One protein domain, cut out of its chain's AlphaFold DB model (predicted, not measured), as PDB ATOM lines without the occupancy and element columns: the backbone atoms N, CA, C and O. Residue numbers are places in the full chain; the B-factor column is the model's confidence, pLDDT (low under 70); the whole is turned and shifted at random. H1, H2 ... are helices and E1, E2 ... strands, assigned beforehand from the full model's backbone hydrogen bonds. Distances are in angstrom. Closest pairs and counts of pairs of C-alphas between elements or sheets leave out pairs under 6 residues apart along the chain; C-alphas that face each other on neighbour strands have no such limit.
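What this domain is: This is residues 32 to 145 of the 275 residues of an uncharacterized protein of Desulfurobacterium indicum (UniProt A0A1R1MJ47). A small, strongly twisted sheet of three strands, E2, E1 and E3, has a helical hairpin over one face: H2 packs over E2 and E1, and H1, side by side with H2, only grazes the sheet near E3. A long stretch with no named element, residues 50 to 83, joins E2 to H1, and its residues 77 to 78 pair with the E3 edge of the sheet. The printed part has 114 residues, with two named helices and three named strands in the order E1 E2 H1 H2 E3; the sheet is mixed, and the class is mixed, helices and strands, though under half of the residues are in named elements. The whole is compact, with a radius of gyration of the C-alphas of 13.1 A and spans of 39 by 28 by 28 A.

How they stand to each other: The inner strand of the sheet is E1, residues 32 to 37. On one side is the edge strand E2, residues 43 to 49, antiparallel to E1 at 160 degrees; the two form a hairpin, with N 34 and O 47 within hydrogen-bond range at 2.8 A. On the other side is the edge strand E3, residues 133 to 139, parallel to E1 at 22 degrees, with N 33 and O 134 within range at 2.8 A. Residues 77 to 78 pair with residues 134 to 135 of E3, antiparallel. H2, residues 111 to 124, is on one face of the sheet, an arrangement of two layers, helix over sheet, at a height over the sheet of 9.8 A. It lies over E2 and E1, slantwise to the strands, at 40 degrees to E1 on the local plane. The closest C-alphas of H2 and E2 are those of Ile 114 and Leu 43, 6.7 A apart. H1, residues 84 to 99, touches H2, the closest C-alphas being those of Ser 85 and Leu 115 at 6.3 A; they form a helical hairpin, opposite ways at a steep tilt of 38 degrees. H1 only grazes the sheet, with its residues 87 to 91, and is near E3. In H1 and H2 every O i to N i+4 pair is within hydrogen-bond range.

Where its parts are: E1 begins at C-alpha 32, (138.570, 205.926, 148.709), and is 15.6 A long; E2 is 18.2 A long. H1 runs 23.0 A from C-alpha 84, (124.623, 209.918, 148.683), and H2 20.0 A. E3 is 20.0 A long and ends at C-alpha 139, (139.663, 215.778, 161.111).

The domain as a whole: The two C-alphas farthest apart are those of Glu 103 and Gly 129, at 40.5 A. The printed part has no cut. The links from E2 to H1, 34 residues, and from H1 to H2, 11 residues, are long; E1 to E2 is tight and H2 to E3 short. The mean pLDDT of the printed part is 92.3, and the model's confidence is low, under 70, at residues 68 to 72.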
ATOM      1  N   LEU A  32     138.829 205.312 147.412       97.06
ATOM      2  CA  LEU A  32     138.570 205.926 148.709       97.06
ATOM      3  C   LEU A  32     138.253 207.408 148.510       97.06
ATOM      4  O   LEU A  32     139.103 208.163 148.058       97.06
ATOM      5  N   VAL A  33     137.044 207.817 148.888       97.69
ATOM      6  CA  VAL A  33     136.609 209.215 148.966       97.69
ATOM      7  C   VAL A  33     136.796 209.706 150.396       97.69
ATOM      8  O   VAL A  33     136.345 209.069 151.351       97.69
ATOM      9  N   ILE A  34     137.450 210.851 150.540       98.12
ATOM     10  CA  ILE A  34     137.861 211.431 151.813       98.12
ATOM     11  C   ILE A  34     137.197 212.795 151.953       98.12
ATOM     12  O   ILE A  34     137.437 213.703 151.159       98.12
ATOM     13  N   VAL A  35     136.367 212.943 152.981       98.31
ATOM     14  CA  VAL A  35     135.818 214.240 153.383       98.31
ATOM     15  C   VAL A  35     136.798 214.884 154.358       98.31
ATOM     16  O   VAL A  35     136.956 214.408 155.486       98.31
ATOM     17  N   ASN A  36     137.469 215.951 153.927       98.31
ATOM     18  CA  ASN A  36     138.472 216.626 154.741       98.31
ATOM     19  C   ASN A  36     137.823 217.722 155.585       98.31
ATOM     20  O   ASN A  36     137.250 218.671 155.045       98.31
ATOM     21  N   LEU A  37     137.937 217.597 156.905       98.25
ATOM     22  CA  LEU A  37     137.406 218.542 157.880       98.25
ATOM     23  C   LEU A  37     138.543 219.255 158.614       98.25
ATOM     24  O   LEU A  37     139.609 218.678 158.860       98.25
ATOM     25  N   ASP A  38     138.308 220.508 158.990       97.31
ATOM     26  CA  ASP A  38     139.199 221.242 159.882       97.31
ATOM     27  C   ASP A  38     139.061 220.768 161.342       97.31
ATOM     28  O   ASP A  38     138.272 219.878 161.671       97.31
ATOM     29  N   LYS A  39     139.835 221.378 162.243       95.31
ATOM     30  CA  LYS A  39     139.809 221.072 163.683       95.31
ATOM     31  C   LYS A  39     138.455 221.312 164.368       95.31
ATOM     32  O   LYS A  39     138.257 220.816 165.471       95.31
ATOM     33  N   ASN A  40     137.562 222.085 163.752       95.06
ATOM     34  CA  ASN A  40     136.233 222.406 164.266       95.06
ATOM     35  C   ASN A  40     135.135 221.567 163.589       95.06
ATOM     36  O   ASN A  40     133.956 221.783 163.854       95.06
ATOM     37  N   GLY A  41     135.501 220.632 162.702       95.25
ATOM     38  CA  GLY A  41     134.545 219.814 161.960       95.25
ATOM     39  C   GLY A  41     133.960 220.497 160.720       95.25
ATOM     40  O   GLY A  41     133.025 219.958 160.122       95.25
ATOM     41  N   LYS A  42     134.495 221.649 160.301       97.56
ATOM     42  CA  LYS A  42     134.047 222.350 159.095       97.56
ATOM     43  C   LYS A  42     134.638 221.709 157.845       97.56
ATOM     44  O   LYS A  42     135.817 221.358 157.822       97.56
ATOM     45  N   LEU A  43     133.834 221.588 156.788       98.12
ATOM     46  CA  LEU A  43     134.290 221.059 155.506       98.12
ATOM     47  C   LEU A  43     135.368 221.960 154.886       98.12
ATOM     48  O   LEU A  43     135.168 223.159 154.706       98.12
ATOM     49  N   ILE A  44     136.498 221.355 154.521       98.00
ATOM     50  CA  ILE A  44     137.553 221.995 153.731       98.00
ATOM     51  C   ILE A  44     137.338 221.671 152.253       98.00
ATOM     52  O   ILE A  44     137.210 222.569 151.426       98.00
ATOM     53  N   ASN A  45     137.327 220.379 151.915       97.56
ATOM     54  CA  ASN A  45     137.115 219.864 150.565       97.56
ATOM     55  C   ASN A  45     136.851 218.345 150.599       97.56
ATOM     56  O   ASN A  45     136.865 217.713 151.657       97.56
ATOM     57  N   ILE A  46     136.631 217.763 149.422       98.12
ATOM     58  CA  ILE A  46     136.600 216.315 149.214       98.12
ATOM     59  C   ILE A  46     137.749 215.948 148.282       98.12
ATOM     60  O   ILE A  46     137.946 216.592 147.252       98.12
ATOM     61  N   THR A  47     138.500 214.919 148.657       97.31
ATOM     62  CA  THR A  47     139.583 214.342 147.852       97.31
ATOM     63  C   THR A  47     139.366 212.847 147.689       97.31
ATOM     64  O   THR A  47     138.560 212.250 148.405       97.31
ATOM     65  N   ASP A  48     140.110 212.217 146.790       96.81
ATOM     66  CA  ASP A  48     140.029 210.779 146.590       96.81
ATOM     67  C   ASP A  48     141.352 210.153 146.159       96.81
ATOM     68  O   ASP A  48     142.309 210.844 145.817       96.81
ATOM     69  N   THR A  49     141.397 208.825 146.220       95.56
ATOM     70  CA  THR A  49     142.527 208.020 145.758       95.56
ATOM     71  C   THR A  49     142.057 206.637 145.310       95.56
ATOM     72  O   THR A  49     141.149 206.057 145.913       95.56
ATOM     73  N   GLU A  50     142.688 206.096 144.268       94.56
ATOM     74  CA  GLU A  50     142.539 204.693 143.849       94.56
ATOM     75  C   GLU A  50     143.494 203.767 144.653       94.56
ATOM     76  O   GLU A  50     143.265 202.563 144.758       94.56
ATOM     77  N   ASN A  51     144.510 204.316 145.342       93.69
ATOM     78  CA  ASN A  51     145.483 203.560 146.149       93.69
ATOM     79  C   ASN A  51     144.975 203.283 147.578       93.69
ATOM     80  O   ASN A  51     145.592 203.679 148.569       93.69
ATOM     81  N   VAL A  52     143.840 202.593 147.717       93.31
ATOM     82  CA  VAL A  52     143.195 202.348 149.027       93.31
ATOM     83  C   VAL A  52     144.109 201.601 150.013       93.31
ATOM     84  O   VAL A  52     144.081 201.882 151.212       93.31
ATOM     85  N   SER A  53     144.957 200.695 149.520       90.62
ATOM     86  CA  SER A  53     145.873 199.890 150.342       90.62
ATOM     87  C   SER A  53     146.887 200.720 151.136       90.62
ATOM     88  O   SER A  53     147.277 200.313 152.224       90.62
ATOM     89  N   GLU A  54     147.289 201.901 150.647       92.25
ATOM     90  CA  GLU A  54     148.222 202.790 151.365       92.25
ATOM     91  C   GLU A  54     147.610 203.393 152.640       92.25
ATOM     92  O   GLU A  54     148.327 203.831 153.543       92.25
ATOM     93  N   TYR A  55     146.279 203.413 152.724       93.38
ATOM     94  CA  TYR A  55     145.536 204.021 153.822       93.38
ATOM     95  C   TYR A  55     144.920 202.991 154.763       93.38
ATOM     96  O   TYR A  55     144.421 203.383 155.811       93.38
ATOM     97  N   GLU A  56     144.958 201.695 154.438       89.25
ATOM     98  CA  GLU A  56     144.213 200.652 155.153       89.25
ATOM     99  C   GLU A  56     144.433 200.684 156.675       89.25
ATOM    100  O   GLU A  56     143.468 200.634 157.434       89.25
ATOM    101  N   SER A  57     145.676 200.869 157.130       90.12
ATOM    102  CA  SER A  57     146.020 200.953 158.559       90.12
ATOM    103  C   SER A  57     145.539 202.233 159.256       90.12
ATOM    104  O   SER A  57     145.422 202.262 160.480       90.12
ATOM    105  N   LYS A  58     145.256 203.291 158.490       94.00
ATOM    106  CA  LYS A  58     144.747 204.586 158.967       94.00
ATOM    107  C   LYS A  58     143.219 204.622 158.993       94.00
ATOM    108  O   LYS A  58     142.614 205.437 159.697       94.00
ATOM    109  N   LEU A  59     142.576 203.747 158.225       93.06
ATOM    110  CA  LEU A  59     141.128 203.633 158.188       93.06
ATOM    111  C   LEU A  59     140.628 202.919 159.443       93.06
ATOM    112  O   LEU A  59     141.136 201.881 159.855       93.06
ATOM    113  N   LEU A  60     139.558 203.452 160.029       92.25
ATOM    114  CA  LEU A  60     138.800 202.732 161.041       92.25
ATOM    115  C   LEU A  60     137.599 202.091 160.355       92.25
ATOM    116  O   LEU A  60     136.576 202.755 160.150       92.25
ATOM    117  N   TYR A  61     137.720 200.808 160.006       92.00
ATOM    118  CA  TYR A  61     136.662 200.006 159.388       92.00
ATOM    119  C   TYR A  61     136.289 198.816 160.277       92.00
ATOM    120  O   TYR A  61     137.089 197.924 160.517       92.00
ATOM    121  N   LYS A  62     135.070 198.805 160.808       89.19
ATOM    122  CA  LYS A  62     134.500 197.714 161.605       89.19
ATOM    123  C   LYS A  62     133.004 197.918 161.689       89.19
ATOM    124  O   LYS A  62     132.559 199.035 161.936       89.19
ATOM    125  N   ARG A  63     132.207 196.863 161.543       85.94
ATOM    126  CA  ARG A  63     130.755 196.979 161.713       85.94
ATOM    127  C   ARG A  63     130.390 197.348 163.159       85.94
ATOM    128  O   ARG A  63     130.819 196.681 164.097       85.94
ATOM    129  N   VAL A  64     129.537 198.358 163.321       84.94
ATOM    130  CA  VAL A  64     129.003 198.842 164.607       84.94
ATOM    131  C   VAL A  64     127.477 198.927 164.560       84.94
ATOM    132  O   VAL A  64     126.867 198.845 163.490       84.94
ATOM    133  N   SER A  65     126.827 199.105 165.710       81.81
ATOM    134  CA  SER A  65     125.356 199.149 165.792       81.81
ATOM    135  C   SER A  65     124.811 200.580 165.756       81.81
ATOM    136  O   SER A  65     123.815 200.885 166.409       81.81
ATOM    137  N   ALA A  66     125.447 201.467 164.984       79.44
ATOM    138  CA  ALA A  66     125.088 202.885 164.951       79.44
ATOM    139  C   ALA A  66     123.711 203.144 164.313       79.44
ATOM    140  O   ALA A  66     122.956 204.002 164.765       79.44
ATOM    141  N   SER A  67     123.346 202.380 163.283       75.50
ATOM    142  CA  SER A  67     122.043 202.470 162.625       75.50
ATOM    143  C   SER A  67     121.637 201.145 161.991       75.50
ATOM    144  O   SER A  67     122.437 200.465 161.350       75.50
ATOM    145  N   ARG A  68     120.346 200.809 162.113       65.94
ATOM    146  CA  ARG A  68     119.718 199.681 161.402       65.94
ATOM    147  C   ARG A  68     119.474 199.974 159.917       65.94
ATOM    148  O   ARG A  68     119.164 199.057 159.167       65.94
ATOM    149  N   ARG A  69     119.556 201.247 159.507       60.91
ATOM    150  CA  ARG A  69     119.214 201.716 158.151       60.91
ATOM    151  C   ARG A  69     120.416 201.806 157.213       60.91
ATOM    152  O   ARG A  69     120.229 202.058 156.028       60.91
ATOM    153  N   CYS A  70     121.630 201.601 157.716       65.50
ATOM    154  CA  CYS A  70     122.827 201.547 156.891       65.50
ATOM    155  C   CYS A  70     123.760 200.423 157.344       65.50
ATOM    156  O   CYS A  70     123.643 199.905 158.458       65.50
ATOM    157  N   ASN A  71     124.704 200.054 156.476       63.16
ATOM    158  CA  ASN A  71     125.830 199.185 156.818       63.16
ATOM    159  C   ASN A  71     126.817 199.956 157.703       63.16
ATOM    160  O   ASN A  71     127.945 200.205 157.291       63.16
ATOM    161  N   SER A  72     126.348 200.369 158.885       67.00
ATOM    162  CA  SER A  72     127.075 201.184 159.851       67.00
ATOM    163  C   SER A  72     128.393 200.507 160.185       67.00
ATOM    164  O   SER A  72     128.432 199.556 160.966       67.00
ATOM    165  N   CYS A  73     129.462 200.963 159.554       75.88
ATOM    166  CA  CYS A  73     130.799 200.693 160.035       75.88
ATOM    167  C   CYS A  73     131.237 201.907 160.857       75.88
ATOM    168  O   CYS A  73     130.550 202.926 160.869       75.88
ATOM    169  N   THR A  74     132.342 201.802 161.580       81.06
ATOM    170  CA  THR A  74     133.111 202.954 162.075       81.06
ATOM    171  C   THR A  74     133.335 203.979 160.950       81.06
ATOM    172  O   THR A  74     132.979 203.689 159.814       81.06
ATOM    173  N   PRO A  75     133.864 205.193 161.192       88.38
ATOM    174  CA  PRO A  75     133.709 206.322 160.258       88.38
ATOM    175  C   PRO A  75     134.205 206.127 158.808       88.38
ATOM    176  O   PRO A  75     134.015 207.017 157.988       88.38
ATOM    177  N   THR A  76     134.807 204.979 158.479       93.88
ATOM    178  CA  THR A  76     134.977 204.456 157.118       93.88
ATOM    179  C   THR A  76     133.903 203.412 156.759       93.88
ATOM    180  O   THR A  76     133.791 202.377 157.416       93.88
ATOM    181  N   PHE A  77     133.145 203.618 155.678       93.56
ATOM    182  CA  PHE A  77     132.130 202.664 155.191       93.56
ATOM    183  C   PHE A  77     131.913 202.767 153.673       93.56
ATOM    184  O   PHE A  77     132.370 203.706 153.033       93.56
ATOM    185  N   PHE A  78     131.208 201.803 153.069       93.62
ATOM    186  CA  PHE A  78     130.913 201.843 151.630       93.62
ATOM    187  C   PHE A  78     129.896 202.934 151.280       93.62
ATOM    188  O   PHE A  78     128.786 202.959 151.819       93.62
ATOM    189  N   LEU A  79     130.265 203.788 150.328       93.31
ATOM    190  CA  LEU A  79     129.446 204.878 149.819       93.31
ATOM    191  C   LEU A  79     128.259 204.337 149.008       93.31
ATOM    192  O   LEU A  79     128.429 203.574 148.055       93.31
ATOM    193  N   ASN A  80     127.044 204.780 149.331       92.50
ATOM    194  CA  ASN A  80     125.899 204.612 148.441       92.50
ATOM    195  C   ASN A  80     125.928 205.704 147.367       92.50
ATOM    196  O   ASN A  80     125.442 206.809 147.589       92.50
ATOM    197  N   VAL A  81     126.491 205.377 146.206       91.69
ATOM    198  CA  VAL A  81     126.655 206.329 145.098       91.69
ATOM    199  C   VAL A  81     125.319 206.753 144.479       91.69
ATOM    200  O   VAL A  81     125.183 207.880 144.021       91.69
ATOM    201  N   LYS A  82     124.310 205.870 144.482       91.12
ATOM    202  CA  LYS A  82     122.981 206.180 143.925       91.12
ATOM    203  C   LYS A  82     122.195 207.145 144.805       91.12
ATOM    204  O   LYS A  82     121.395 207.920 144.298       91.12
ATOM    205  N   GLU A  83     122.398 207.061 146.115       92.69
ATOM    206  CA  GLU A  83     121.720 207.895 147.104       92.69
ATOM    207  C   GLU A  83     122.742 208.394 148.143       92.69
ATOM    208  O   GLU A  83     122.782 207.872 149.265       92.69
ATOM    209  N   PRO A  84     123.578 209.397 147.796       94.19
ATOM    210  CA  PRO A  84     124.623 209.918 148.683       94.19
ATOM    211  C   PRO A  84     124.077 210.398 150.032       94.19
ATOM    212  O   PRO A  84     124.710 210.196 151.069       94.19
ATOM    213  N   SER A  85     122.846 210.914 150.052       94.62
ATOM    214  CA  SER A  85     122.120 211.298 151.267       94.62
ATOM    215  C   SER A  85     122.025 210.172 152.305       94.62
ATOM    216  O   SER A  85     122.199 210.421 153.499       94.62
ATOM    217  N   LYS A  86     121.847 208.909 151.888       92.75
ATOM    218  CA  LYS A  86     121.847 207.754 152.807       92.75
ATOM    219  C   LYS A  86     123.209 207.544 153.462       92.75
ATOM    220  O   LYS A  86     123.267 207.136 154.623       92.75
ATOM    221  N   SER A  87     124.289 207.835 152.742       93.25
ATOM    222  CA  SER A  87     125.658 207.761 153.261       93.25
ATOM    223  C   SER A  87     125.900 208.842 154.310       93.25
ATOM    224  O   SER A  87     126.407 208.540 155.385       93.25
ATOM    225  N   ILE A  88     125.436 210.069 154.067       94.56
ATOM    226  CA  ILE A  88     125.543 211.177 155.029       94.56
ATOM    227  C   ILE A  88     124.704 210.924 156.290       94.56
ATOM    228  O   ILE A  88     125.185 211.119 157.405       94.56
ATOM    229  N   ILE A  89     123.485 210.391 156.150       93.31
ATOM    230  CA  ILE A  89     122.669 209.956 157.299       93.31
ATOM    231  C   ILE A  89     123.391 208.863 158.104       93.31
ATOM    232  O   ILE A  89     123.326 208.848 159.339       93.31
ATOM    233  N   CYS A  90     124.081 207.944 157.420       92.75
ATOM    234  CA  CYS A  90     124.882 206.914 158.072       92.75
ATOM    235  C   CYS A  90     126.046 207.527 158.853       92.75
ATOM    236  O   CYS A  90     126.192 207.232 160.036       92.75
ATOM    237  N   LEU A  91     126.797 208.440 158.230       93.81
ATOM    238  CA  LEU A  91     127.899 209.165 158.859       93.81
ATOM    239  C   LEU A  91     127.442 209.871 160.141       93.81
ATOM    240  O   LEU A  91     128.028 209.662 161.201       93.81
ATOM    241  N   LYS A  92     126.325 210.606 160.077       94.25
ATOM    242  CA  LYS A  92     125.721 211.262 161.246       94.25
ATOM    243  C   LYS A  92     125.348 210.272 162.346       94.25
ATOM    244  O   LYS A  92     125.572 210.517 163.527       94.25
ATOM    245  N   SER A  93     124.786 209.123 161.972       93.81
ATOM    246  CA  SER A  93     124.437 208.070 162.932       93.81
ATOM    247  C   SER A  93     125.676 207.487 163.619       93.81
ATOM    248  O   SER A  93     125.627 207.204 164.814       93.81
ATOM    249  N   ILE A  94     126.781 207.331 162.882       93.75
ATOM    250  CA  ILE A  94     128.064 206.830 163.397       93.75
ATOM    251  C   ILE A  94     128.657 207.810 164.412       93.75
ATOM    252  O   ILE A  94     129.002 207.388 165.513       93.75
ATOM    253  N   PHE A  95     128.706 209.108 164.100       94.38
ATOM    254  CA  PHE A  95     129.181 210.124 165.048       94.38
ATOM    255  C   PHE A  95     128.294 210.225 166.291       94.38
ATOM    256  O   PHE A  95     128.807 210.227 167.408       94.38
ATOM    257  N   ASN A  96     126.969 210.177 166.131       93.38
ATOM    258  CA  ASN A  96     126.045 210.108 167.266       93.38
ATOM    259  C   ASN A  96     126.260 208.863 168.136       93.38
ATOM    260  O   ASN A  96     126.079 208.920 169.349       93.38
ATOM    261  N   TRP A  97     126.614 207.724 167.536       93.31
ATOM    262  CA  TRP A  97     126.955 206.516 168.282       93.31
ATOM    263  C   TRP A  97     128.277 206.683 169.041       93.31
ATOM    264  O   TRP A  97     128.304 206.389 170.231       93.31
ATOM    265  N   LEU A  98     129.323 207.228 168.409       94.19
ATOM    266  CA  LEU A  98     130.614 207.509 169.057       94.19
ATOM    267  C   LEU A  98     130.464 208.465 170.249       94.19
ATOM    268  O   LEU A  98     131.020 208.206 171.316       94.19
ATOM    269  N   LYS A  99     129.651 209.517 170.102       94.44
ATOM    270  CA  LYS A  99     129.395 210.519 171.150       94.44
ATOM    271  C   LYS A  99     128.799 209.950 172.437       94.44
ATOM    272  O   LYS A  99     129.008 210.515 173.503       94.44
ATOM    273  N   LYS A 100     128.117 208.800 172.379       93.25
ATOM    274  CA  LYS A 100     127.626 208.103 173.586       93.25
ATOM    275  C   LYS A 100     128.758 207.587 174.474       93.25
ATOM    276  O   LYS A 100     128.529 207.309 175.647       93.25
ATOM    277  N   TYR A 101     129.948 207.402 173.906       93.06
ATOM    278  CA  TYR A 101     131.090 206.792 174.581       93.06
ATOM    279  C   TYR A 101     132.228 207.781 174.846       93.06
ATOM    280  O   TYR A 101     133.088 207.471 175.673       93.06
ATOM    281  N   SER A 102     132.213 208.953 174.201       92.38
ATOM    282  CA  SER A 102     133.094 210.085 174.490       92.38
ATOM    283  C   SER A 102     132.456 211.408 174.040       92.38
ATOM    284  O   SER A 102     132.131 211.572 172.865       92.38
ATOM    285  N   GLU A 103     132.296 212.370 174.952       86.56
ATOM    286  CA  GLU A 103     131.696 213.681 174.642       86.56
ATOM    287  C   GLU A 103     132.614 214.577 173.797       86.56
ATOM    288  O   GLU A 103     132.135 215.435 173.060       86.56
ATOM    289  N   SER A 104     133.929 214.341 173.843       90.25
ATOM    290  CA  SER A 104     134.941 215.119 173.117       90.25
ATOM    291  C   SER A 104     135.052 214.762 171.630       90.25
ATOM    292  O   SER A 104     135.959 215.241 170.949       90.25
ATOM    293  N   ILE A 105     134.172 213.898 171.115       92.81
ATOM    294  CA  ILE A 105     134.190 213.494 169.708       92.81
ATOM    295  C   ILE A 105     133.829 214.695 168.840       92.81
ATOM    296  O   ILE A 105     132.673 215.128 168.789       92.81
ATOM    297  N   MET A 106     134.835 215.185 168.120       92.81
ATOM    298  CA  MET A 106     134.650 216.146 167.047       92.81
ATOM    299  C   MET A 106     133.861 215.482 165.916       92.81
ATOM    300  O   MET A 106     134.233 214.406 165.448       92.81
ATOM    301  N   GLU A 107     132.762 216.103 165.498       93.25
ATOM    302  CA  GLU A 107     131.922 215.625 164.399       93.25
ATOM    303  C   GLU A 107     131.818 216.694 163.304       93.25
ATOM    304  O   GLU A 107     132.103 217.860 163.573       93.25
ATOM    305  N   PRO A 108     131.383 216.326 162.089       95.44
ATOM    306  CA  PRO A 108     131.027 217.296 161.068       95.44
ATOM    307  C   PRO A 108     130.052 218.376 161.560       95.44
ATOM    308  O   PRO A 108     128.965 218.055 162.043       95.44
ATOM    309  N   GLU A 109     130.405 219.647 161.365       96.12
ATOM    310  CA  GLU A 109     129.568 220.793 161.749       96.12
ATOM    311  C   GLU A 109     128.290 220.852 160.897       96.12
ATOM    312  O   GLU A 109     127.185 221.034 161.412       96.12
ATOM    313  N   ASN A 110     128.432 220.654 159.581       96.69
ATOM    314  CA  ASN A 110     127.340 220.786 158.626       96.69
ATOM    315  C   ASN A 110     127.275 219.603 157.649       96.69
ATOM    316  O   ASN A 110     127.961 219.548 156.628       96.69
ATOM    317  N   TYR A 111     126.391 218.652 157.946       96.75
ATOM    318  CA  TYR A 111     126.169 217.476 157.103       96.75
ATOM    319  C   TYR A 111     125.536 217.810 155.739       96.75
ATOM    320  O   TYR A 111     125.778 217.082 154.777       96.75
ATOM    321  N   ASP A 112     124.760 218.894 155.629       97.38
ATOM    322  CA  ASP A 112     124.137 219.302 154.361       97.38
ATOM    323  C   ASP A 112     125.167 219.909 153.400       97.38
ATOM    324  O   ASP A 112     125.094 219.699 152.189       97.38
ATOM    325  N   GLU A 113     126.156 220.629 153.934       97.56
ATOM    326  CA  GLU A 113     127.299 221.124 153.161       97.56
ATOM    327  C   GLU A 113     128.120 219.962 152.588       97.56
ATOM    328  O   GLU A 113     128.432 219.947 151.397       97.56
ATOM    329  N   ILE A 114     128.379 218.935 153.405       98.00
ATOM    330  CA  ILE A 114     129.068 217.715 152.963       98.00
ATOM    331  C   ILE A 114     128.259 216.982 151.899       98.00
ATOM    332  O   ILE A 114     128.836 216.514 150.921       98.00
ATOM    333  N   LEU A 115     126.935 216.883 152.059       98.06
ATOM    334  CA  LEU A 115     126.078 216.245 151.063       98.06
ATOM    335  C   LEU A 115     126.196 216.941 149.704       98.06
ATOM    336  O   LEU A 115     126.435 216.265 148.707       98.06
ATOM    337  N   LYS A 116     126.089 218.274 149.670       97.81
ATOM    338  CA  LYS A 116     126.218 219.054 148.429       97.81
ATOM    339  C   LYS A 116     127.585 218.855 147.781       97.81
ATOM    340  O   LYS A 116     127.659 218.523 146.602       97.81
ATOM    341  N   ALA A 117     128.660 218.976 148.562       97.75
ATOM    342  CA  ALA A 117     130.015 218.773 148.062       97.75
ATOM    343  C   ALA A 117     130.231 217.348 147.528       97.75
ATOM    344  O   ALA A 117     130.878 217.161 146.499       97.75
ATOM    345  N   LEU A 118     129.673 216.337 148.202       97.50
ATOM    346  CA  LEU A 118     129.766 214.938 147.790       97.50
ATOM    347  C   LEU A 118     128.982 214.674 146.503       97.50
ATOM    348  O   LEU A 118     129.469 213.962 145.627       97.50
ATOM    349  N   GLU A 119     127.786 215.246 146.367       97.12
ATOM    350  CA  GLU A 119     126.996 215.167 145.137       97.12
ATOM    351  C   GLU A 119     127.718 215.835 143.964       97.12
ATOM    352  O   GLU A 119     127.775 215.256 142.880       97.12
ATOM    353  N   ASP A 120     128.310 217.011 144.169       97.31
ATOM    354  CA  ASP A 120     129.063 217.711 143.126       97.31
ATOM    355  C   ASP A 120     130.344 216.963 142.740       97.31
ATOM    356  O   ASP A 120     130.649 216.819 141.554       97.31
ATOM    357  N   TYR A 121     131.049 216.393 143.717       96.62
ATOM    358  CA  TYR A 121     132.175 215.500 143.467       96.62
ATOM    359  C   TYR A 121     131.760 214.284 142.620       96.62
ATOM    360  O   TYR A 121     132.401 213.994 141.614       96.62
ATOM    361  N   LEU A 122     130.659 213.604 142.963       95.56
ATOM    362  CA  LEU A 122     130.182 212.428 142.223       95.56
ATOM    363  C   LEU A 122     129.685 212.760 140.808       95.56
ATOM    364  O   LEU A 122     129.754 211.898 139.933       95.56
ATOM    365  N   LYS A 123     129.202 213.986 140.561       95.12
ATOM    366  CA  LYS A 123     128.870 214.459 139.204       95.12
ATOM    367  C   LYS A 123     130.122 214.628 138.346       95.12
ATOM    368  O   LYS A 123     130.112 214.235 137.183       95.12
ATOM    369  N   ASN A 124     131.182 215.201 138.915       94.38
ATOM    370  CA  ASN A 124     132.441 215.451 138.208       94.38
ATOM    371  C   ASN A 124     133.284 214.179 138.041       94.38
ATOM    372  O   ASN A 124     133.988 214.025 137.047       94.38
ATOM    373  N   PHE A 125     133.185 213.256 138.999       92.75
ATOM    374  CA  PHE A 125     133.951 212.014 139.047       92.75
ATOM    375  C   PHE A 125     133.036 210.799 139.257       92.75
ATOM    376  O   PHE A 125     133.109 210.145 140.304       92.75
ATOM    377  N   PRO A 126     132.167 210.482 138.280       90.69
ATOM    378  CA  PRO A 126     131.226 209.378 138.400       90.69
ATOM    379  C   PRO A 126     131.947 208.025 138.530       90.69
ATOM    380  O   PRO A 126     133.046 207.854 137.995       90.69
ATOM    381  N   PRO A 127     131.330 207.041 139.212       90.88
ATOM    382  CA  PRO A 127     131.917 205.719 139.399       90.88
ATOM    383  C   PRO A 127     132.119 204.988 138.065       90.88
ATOM    384  O   PRO A 127     131.251 205.004 137.184       90.88
ATOM    385  N   LYS A 128     133.227 204.256 137.945       88.06
ATOM    386  CA  LYS A 128     133.529 203.436 136.764       88.06
ATOM    387  C   LYS A 128     132.861 202.062 136.895       88.06
ATOM    388  O   LYS A 128     133.397 201.117 137.470       88.06
ATOM    389  N   GLY A 129     131.655 201.915 136.348       86.06
ATOM    390  CA  GLY A 129     130.952 200.626 136.304       86.06
ATOM    391  C   GLY A 129     130.469 200.142 137.678       86.06
ATOM    392  O   GLY A 129     129.554 200.727 138.252       86.06
ATOM    393  N   ARG A 130     131.024 199.028 138.182       86.25
ATOM    394  CA  ARG A 130     130.671 198.431 139.494       86.25
ATOM    395  C   ARG A 130     131.745 198.671 140.557       86.25
ATOM    396  O   ARG A 130     131.992 197.804 141.392       86.25
ATOM    397  N   GLU A 131     132.367 199.838 140.488       92.44
ATOM    398  CA  GLU A 131     133.374 200.298 141.433       92.44
ATOM    399  C   GLU A 131     132.847 200.277 142.877       92.44
ATOM    400  O   GLU A 131     131.760 200.780 143.183       92.44
ATOM    401  N   LYS A 132     133.619 199.677 143.779       92.69
ATOM    402  CA  LYS A 132     133.404 199.725 145.220       92.69
ATOM    403  C   LYS A 132     134.104 200.955 145.767       92.69
ATOM    404  O   LYS A 132     135.329 201.005 145.800       92.69
ATOM    405  N   ILE A 133     133.317 201.907 146.251       95.38
ATOM    406  CA  ILE A 133     133.830 203.173 146.770       95.38
ATOM    407  C   ILE A 133     133.657 203.211 148.288       95.38
ATOM    408  O   ILE A 133     132.547 203.024 148.795       95.38
ATOM    409  N   LEU A 134     134.745 203.453 149.016       95.69
ATOM    410  CA  LEU A 134     134.703 203.786 150.440       95.69
ATOM    411  C   LEU A 134     134.546 205.289 150.626       95.69
ATOM    412  O   LEU A 134     135.092 206.079 149.866       95.69
ATOM    413  N   LEU A 135     133.826 205.667 151.673       96.06
ATOM    414  CA  LEU A 135     133.773 207.015 152.207       96.06
ATOM    415  C   LEU A 135     134.434 207.002 153.583       96.06
ATOM    416  O   LEU A 135     134.116 206.144 154.409       96.06
ATOM    417  N   THR A 136     135.318 207.960 153.832       96.44
ATOM    418  CA  THR A 136     135.886 208.233 155.152       96.44
ATOM    419  C   THR A 136     135.924 209.734 155.424       96.44
ATOM    420  O   THR A 136     135.626 210.554 154.551       96.44
ATOM    421  N   VAL A 137     136.293 210.092 156.647       97.19
ATOM    422  CA  VAL A 137     136.439 211.473 157.111       97.19
ATOM    423  C   VAL A 137     137.818 211.653 157.725       97.19
ATOM    424  O   VAL A 137     138.286 210.775 158.446       97.19
ATOM    425  N   THR A 138     138.447 212.799 157.491       97.88
ATOM    426  CA  THR A 138     139.625 213.221 158.262       97.88
ATOM    427  C   THR A 138     139.293 214.472 159.049       97.88
ATOM    428  O   THR A 138     138.623 215.354 158.515       97.88
ATOM    429  N   ILE A 139     139.802 214.583 160.271       97.38
ATOM    430  CA  ILE A 139     139.663 215.778 161.111       97.38
ATOM    431  C   ILE A 139     141.066 216.293 161.381       97.38
ATOM    432  O   ILE A 139     141.909 215.546 161.875       97.38
ATOM    433  N   ASP A 140     141.330 217.543 161.006       96.44
ATOM    434  CA  ASP A 140     142.658 218.154 161.130       96.44
ATOM    435  C   ASP A 140     143.765 217.282 160.502       96.44
ATOM    436  O   ASP A 140     144.803 216.997 161.099       96.44
ATOM    437  N   ARG A 141     143.504 216.801 159.275       96.31
ATOM    438  CA  ARG A 141     144.387 215.926 158.470       96.31
ATOM    439  C   ARG A 141     144.674 214.541 159.061       96.31
ATOM    440  O   ARG A 141     145.487 213.813 158.496       96.31
ATOM    441  N   LYS A 142     144.013 214.159 160.154       97.69
ATOM    442  CA  LYS A 142     144.132 212.827 160.757       97.69
ATOM    443  C   LYS A 142     142.966 211.948 160.344       97.69
ATOM    444  O   LYS A 142     141.813 212.382 160.364       97.69
ATOM    445  N   PHE A 143     143.262 210.705 159.998       97.00
ATOM    446  CA  PHE A 143     142.259 209.682 159.738       97.00
ATOM    447  C   PHE A 143     141.651 209.142 161.038       97.00
ATOM    448  O   PHE A 143     142.230 209.296 162.115       97.00
ATOM    449  N   PRO A 144     140.501 208.447 160.972       95.31
ATOM    450  CA  PRO A 144     139.795 208.002 162.168       95.31
ATOM    451  C   PRO A 144     140.607 207.072 163.082       95.31
ATOM    452  O   PRO A 144     140.410 207.122 164.292       95.31
ATOM    453  N   ALA A 145     141.512 206.240 162.544       94.81
ATOM    454  CA  ALA A 145     142.369 205.380 163.370       94.81
ATOM    455  C   ALA A 145     143.548 206.134 164.020       94.81
ATOM    456  O   ALA A 145     144.160 205.627 164.954       94.81
TER     457      ALA A 145